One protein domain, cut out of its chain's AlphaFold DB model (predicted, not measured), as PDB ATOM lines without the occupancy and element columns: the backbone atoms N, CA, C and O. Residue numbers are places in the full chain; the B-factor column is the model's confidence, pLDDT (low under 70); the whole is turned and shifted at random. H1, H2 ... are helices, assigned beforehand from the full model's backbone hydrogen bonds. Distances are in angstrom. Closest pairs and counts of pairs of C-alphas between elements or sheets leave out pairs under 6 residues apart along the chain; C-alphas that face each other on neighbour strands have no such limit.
ATOM      1  N   SER A   2     190.720 164.766 206.441       88.06
ATOM      2  CA  SER A   2     190.508 164.489 207.887       88.06
ATOM      3  C   SER A   2     189.820 165.622 208.663       88.06
ATOM      4  O   SER A   2     188.794 165.415 209.297       88.06
ATOM      5  N   VAL A   3     190.309 166.860 208.522       93.19
ATOM      6  CA  VAL A   3     189.722 168.021 209.217       93.19
ATOM      7  C   VAL A   3     188.263 168.249 208.822       93.19
ATOM      8  O   VAL A   3     187.438 168.567 209.672       93.19
ATOM      9  N   LEU A   4     187.915 168.056 207.545       93.62
ATOM     10  CA  LEU A   4     186.530 168.196 207.097       93.62
ATOM     11  C   LEU A   4     185.649 167.078 207.666       93.62
ATOM     12  O   LEU A   4     184.528 167.368 208.058       93.62
ATOM     13  N   SER A   5     186.157 165.844 207.755       94.44
ATOM     14  CA  SER A   5     185.410 164.722 208.339       94.44
ATOM     15  C   SER A   5     185.207 164.832 209.839       94.44
ATOM     16  O   SER A   5     184.194 164.374 210.342       94.44
ATOM     17  N   GLU A   6     186.135 165.455 210.555       93.75
ATOM     18  CA  GLU A   6     186.042 165.601 212.009       93.75
ATOM     19  C   GLU A   6     185.172 166.792 212.423       93.75
ATOM     20  O   GLU A   6     184.524 166.756 213.465       93.75
ATOM     21  N   THR A   7     185.158 167.863 211.622       93.81
ATOM     22  CA  THR A   7     184.576 169.152 212.037       93.81
ATOM     23  C   THR A   7     183.400 169.618 211.185       93.81
ATOM     24  O   THR A   7     182.658 170.505 211.603       93.81
ATOM     25  N   GLY A   8     183.273 169.127 209.947       93.44
ATOM     26  CA  GLY A   8     182.368 169.694 208.940       93.44
ATOM     27  C   GLY A   8     182.726 171.131 208.522       93.44
ATOM     28  O   GLY A   8     182.031 171.747 207.710       93.44
ATOM     29  N   ASN A   9     183.819 171.701 209.045       95.38
ATOM     30  CA  ASN A   9     184.175 173.097 208.853       95.38
ATOM     31  C   ASN A   9     185.074 173.279 207.629       95.38
ATOM     32  O   ASN A   9     186.290 173.087 207.649       95.38
ATOM     33  N   ILE A  10     184.460 173.744 206.545       94.50
ATOM     34  CA  ILE A  10     185.127 173.969 205.259       94.50
ATOM     35  C   ILE A  10     186.241 175.021 205.359       94.50
ATOM     36  O   ILE A  10     187.283 174.884 204.721       94.50
ATOM     37  N   SER A  11     186.034 176.081 206.146       95.19
ATOM     38  CA  SER A  11     187.029 177.154 206.289       95.19
ATOM     39  C   SER A  11     188.270 176.665 207.031       95.19
ATOM     40  O   SER A  11     189.388 177.070 206.716       95.19
ATOM     41  N   GLU A  12     188.070 175.792 208.012       95.00
ATOM     42  CA  GLU A  12     189.139 175.165 208.779       95.00
ATOM     43  C   GLU A  12     189.896 174.131 207.945       95.00
ATOM     44  O   GLU A  12     191.123 174.185 207.869       95.00
ATOM     45  N   ALA A  13     189.172 173.274 207.220       95.00
ATOM     46  CA  ALA A  13     189.763 172.304 206.305       95.00
ATOM     47  C   ALA A  13     190.610 172.977 205.211       95.00
ATOM     48  O   ALA A  13     191.722 172.527 204.944       95.00
ATOM     49  N   ALA A  14     190.128 174.084 204.630       95.12
ATOM     50  CA  ALA A  14     190.878 174.866 203.645       95.12
ATOM     51  C   ALA A  14     192.164 175.457 204.247       95.12
ATOM     52  O   ALA A  14     193.239 175.339 203.660       95.12
ATOM     53  N   ARG A  15     192.074 176.036 205.453       95.88
ATOM     54  CA  ARG A  15     193.229 176.608 206.157       95.88
ATOM     55  C   ARG A  15     194.281 175.553 206.494       95.88
ATOM     56  O   ARG A  15     195.466 175.833 206.353       95.88
ATOM     57  N   CYS A  16     193.857 174.357 206.899       95.19
ATOM     58  CA  CYS A  16     194.748 173.242 207.228       95.19
ATOM     59  C   CYS A  16     195.662 172.856 206.053       95.19
ATOM     60  O   CYS A  16     196.826 172.535 206.262       95.19
ATOM     61  N   VAL A  17     195.161 172.957 204.818       93.44
ATOM     62  CA  VAL A  17     195.935 172.664 203.600       93.44
ATOM     63  C   VAL A  17     196.530 173.914 202.939       93.44
ATOM     64  O   VAL A  17     196.981 173.852 201.799       93.44
ATOM     65  N   GLY A  18     196.525 175.061 203.627       95.56
ATOM     66  CA  GLY A  18     197.099 176.312 203.119       95.56
ATOM     67  C   GLY A  18     196.316 176.959 201.969       95.56
ATOM     68  O   GLY A  18     196.866 177.785 201.245       95.56
ATOM     69  N   LEU A  19     195.041 176.603 201.785       95.38
ATOM     70  CA  LEU A  19     194.194 177.135 200.722       95.38
ATOM     71  C   LEU A  19     193.219 178.192 201.241       95.38
ATOM     72  O   LEU A  19     192.715 178.140 202.365       95.38
ATOM     73  N   SER A  20     192.885 179.141 200.366       96.50
ATOM     74  CA  SER A  20     191.708 179.980 200.573       96.50
ATOM     75  C   SER A  20     190.436 179.141 200.412       96.50
ATOM     76  O   SER A  20     190.409 178.171 199.649       96.50
ATOM     77  N   ARG A  21     189.344 179.548 201.067       95.12
ATOM     78  CA  ARG A  21     188.042 178.879 200.910       95.12
ATOM     79  C   ARG A  21     187.584 178.846 199.445       95.12
ATOM     80  O   ARG A  21     187.066 177.830 198.994       95.12
ATOM     81  N   SER A  22     187.813 179.924 198.696       96.88
ATOM     82  CA  SER A  22     187.467 180.007 197.272       96.88
ATOM     83  C   SER A  22     188.275 179.021 196.425       96.88
ATOM     84  O   SER A  22     187.699 178.305 195.612       96.88
ATOM     85  N   SER A  23     189.590 178.921 196.657       95.75
ATOM     86  CA  SER A  23     190.458 177.938 195.988       95.75
ATOM     87  C   SER A  23     190.045 176.502 196.316       95.75
ATOM     88  O   SER A  23     190.054 175.643 195.443       95.75
ATOM     89  N   PHE A  24     189.630 176.255 197.558       94.94
ATOM     90  CA  PHE A  24     189.173 174.947 198.018       94.94
ATOM     91  C   PHE A  24     187.864 174.514 197.335       94.94
ATOM     92  O   PHE A  24     187.722 173.360 196.935       94.94
ATOM     93  N   TYR A  25     186.927 175.444 197.117       95.75
ATOM     94  CA  TYR A  25     185.732 175.174 196.310       95.75
ATOM     95  C   TYR A  25     186.034 175.000 194.824       95.75
ATOM     96  O   TYR A  25     185.400 174.161 194.190       95.75
ATOM     97  N   LYS A  26     186.986 175.765 194.277       96.69
ATOM     98  CA  LYS A  26     187.420 175.616 192.884       96.69
ATOM     99  C   LYS A  26     187.995 174.218 192.636       96.69
ATOM    100  O   LYS A  26     187.574 173.546 191.703       96.69
ATOM    101  N   LEU A  27     188.850 173.739 193.540       94.75
ATOM    102  CA  LEU A  27     189.363 172.369 193.499       94.75
ATOM    103  C   LEU A  27     188.221 171.339 193.505       94.75
ATOM    104  O   LEU A  27     188.216 170.411 192.709       94.75
ATOM    105  N   ARG A  28     187.183 171.566 194.320       95.62
ATOM    106  CA  ARG A  28     185.972 170.729 194.345       95.62
ATOM    107  C   ARG A  28     185.179 170.705 193.040       95.62
ATOM    108  O   ARG A  28     184.436 169.754 192.824       95.62
ATOM    109  N   SER A  29     185.250 171.751 192.221       96.25
ATOM    110  CA  SER A  29     184.573 171.778 190.918       96.25
ATOM    111  C   SER A  29     185.409 171.207 189.777       96.25
ATOM    112  O   SER A  29     184.840 170.884 188.744       96.25
ATOM    113  N   GLU A  30     186.730 171.129 189.941       97.12
ATOM    114  CA  GLU A  30     187.666 170.726 188.881       97.12
ATOM    115  C   GLU A  30     188.156 169.278 189.031       97.12
ATOM    116  O   GLU A  30     188.636 168.700 188.060       97.12
ATOM    117  N   ASP A  31     188.029 168.690 190.224       97.06
ATOM    118  CA  ASP A  31     188.480 167.336 190.545       97.06
ATOM    119  C   ASP A  31     187.324 166.502 191.127       97.06
ATOM    120  O   ASP A  31     186.873 166.714 192.260       97.06
ATOM    121  N   ASP A  32     186.848 165.536 190.337       97.00
ATOM    122  CA  ASP A  32     185.750 164.632 190.696       97.00
ATOM    123  C   ASP A  32     186.086 163.731 191.893       97.00
ATOM    124  O   ASP A  32     185.218 163.445 192.726       97.00
ATOM    125  N   GLU A  33     187.343 163.300 192.027       95.50
ATOM    126  CA  GLU A  33     187.771 162.463 193.146       95.50
ATOM    127  C   GLU A  33     187.819 163.288 194.431       95.50
ATOM    128  O   GLU A  33     187.309 162.871 195.476       95.50
ATOM    129  N   PHE A  34     188.331 164.516 194.351       94.94
ATOM    130  CA  PHE A  34     188.266 165.452 195.464       94.94
ATOM    131  C   PHE A  34     186.814 165.764 195.852       94.94
ATOM    132  O   PHE A  34     186.482 165.792 197.040       94.94
ATOM    133  N   GLN A  35     185.922 165.951 194.876       96.50
ATOM    134  CA  GLN A  35     184.495 166.145 195.123       96.50
ATOM    135  C   GLN A  35     183.868 164.937 195.837       96.50
ATOM    136  O   GLN A  35     183.070 165.108 196.766       96.50
ATOM    137  N   ARG A  36     184.236 163.714 195.442       96.75
ATOM    138  CA  ARG A  36     183.782 162.476 196.088       96.75
ATOM    139  C   ARG A  36     184.271 162.386 197.531       96.75
ATOM    140  O   ARG A  36     183.458 162.184 198.433       96.75
ATOM    141  N   LEU A  37     185.566 162.589 197.761       95.62
ATOM    142  CA  LEU A  37     186.164 162.571 199.098       95.62
ATOM    143  C   LEU A  37     185.591 163.668 200.000       95.62
ATOM    144  O   LEU A  37     185.401 163.452 201.195       95.62
ATOM    145  N   TRP A  38     185.263 164.828 199.433       95.56
ATOM    146  CA  TRP A  38     184.587 165.905 200.147       95.56
ATOM    147  C   TRP A  38     183.207 165.478 200.637       95.56
ATOM    148  O   TRP A  38     182.861 165.736 201.789       95.56
ATOM    149  N   ARG A  39     182.396 164.858 199.767       96.00
ATOM    150  CA  ARG A  39     181.065 164.367 200.154       96.00
ATOM    151  C   ARG A  39     181.176 163.363 201.294       96.00
ATOM    152  O   ARG A  39     180.515 163.551 202.303       96.00
ATOM    153  N   LEU A  40     182.068 162.380 201.164       96.38
ATOM    154  CA  LEU A  40     182.309 161.388 202.216       96.38
ATOM    155  C   LEU A  40     182.740 162.028 203.537       96.38
ATOM    156  O   LEU A  40     182.261 161.634 204.592       96.38
ATOM    157  N   ALA A  41     183.611 163.038 203.485       95.94
ATOM    158  CA  ALA A  41     184.021 163.755 204.682       95.94
ATOM    159  C   ALA A  41     182.846 164.508 205.328       95.94
ATOM    160  O   ALA A  41     182.682 164.452 206.539       95.94
ATOM    161  N   GLN A  42     181.994 165.174 204.544       95.56
ATOM    162  CA  GLN A  42     180.813 165.834 205.109       95.56
ATOM    163  C   GLN A  42     179.856 164.840 205.772       95.56
ATOM    164  O   GLN A  42     179.431 165.106 206.891       95.56
ATOM    165  N   GLU A  43     179.563 163.709 205.129       96.12
ATOM    166  CA  GLU A  43     178.714 162.665 205.724       96.12
ATOM    167  C   GLU A  43     179.309 162.162 207.045       96.12
ATOM    168  O   GLU A  43     178.634 162.189 208.066       96.12
ATOM    169  N   ALA A  44     180.612 161.856 207.080       96.00
ATOM    170  CA  ALA A  44     181.282 161.448 208.315       96.00
ATOM    171  C   ALA A  44     181.179 162.507 209.432       96.00
ATOM    172  O   ALA A  44     180.972 162.170 210.595       96.00
ATOM    173  N   SER A  45     181.273 163.798 209.091       97.06
ATOM    174  CA  SER A  45     181.112 164.871 210.082       97.06
ATOM    175  C   SER A  45     179.678 164.994 210.600       97.06
ATOM    176  O   SER A  45     179.462 165.349 211.760       97.06
TER     177      SER A  45
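What this domain is: This is residues 2 to 45 of the 124 residues of an uncharacterized protein of Ameyamaea chiangmaiensis (UniProt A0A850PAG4). Four helices follow one another round a flat ring: the longest, H4, makes one side, H3 stands at a corner to it, H2 turns about perpendicular to H3, and short H1 folds back from H2 to touch H4 and close the ring. Across the ring, H1 is apart from H3 and H2 is apart from H4. The printed part has 44 residues with four named helices, in the order H1, H2, H3, H4, and no named strand, and its class is all helix. It is compact, with a radius of gyration of the C-alphas of 9.5 A, and its C-alphas span 22 by 21 by 11 A.

How they stand to each other: H4, residues 32 to 45, touches H1, residues 2 to 7, with 15 pairs of C-alphas within 8 A. Their closest C-alphas, those of Ser 5 and Ala 41, are 4.0 A apart, and the two helices run the same way at a steep tilt of 39 degrees. H4 also touches H3, residues 21 to 30, but only at the corner by their link, and with residues 34 to 38 of H4 alone. The closest C-alphas there, those of Arg 28 and Gln 35, are 4.9 A apart, and the helices run opposite ways at a steep tilt of 55 degrees. H3 touches H2, residues 10 to 16, about perpendicular at 80 degrees, with the closest C-alphas, those of Ala 14 and Arg 21, 5.6 A apart. H2 and H1 form a helical hairpin, running opposite ways at a steep tilt of 44 degrees. They touch, and their closest C-alphas, those of Val 3 and Ala 13, are 5.2 A apart. The helix packing is mostly crossed. In H1, H2, H3 and H4 every O i to N i+4 pair is within hydrogen-bond range.

Where its parts are: H4 measures 19.9 A from its first to its last C-alpha, from C-alpha 32 at (185.750, 164.632, 190.696) to C-alpha 45 at (181.112, 164.871, 210.082). H3, with 10 residues, measures 14.5 A. H2 has 7 residues and H1 has 6. H1 begins at C-alpha 2, at (190.508, 164.489, 207.887).

The domain as a whole: The two C-alphas farthest apart, those of Glu 6 and Glu 30, are 23.7 A apart, while those of Ser 2 and Ser 45, the first and last printed, are 9.7 A apart. The printed part runs from residue 2 to residue 45 without a cut. The links H1 to H2, H2 to H3 and H3 to H4 are tight. The mean pLDDT of the printed part is 95.3, and no printed residue is under 70.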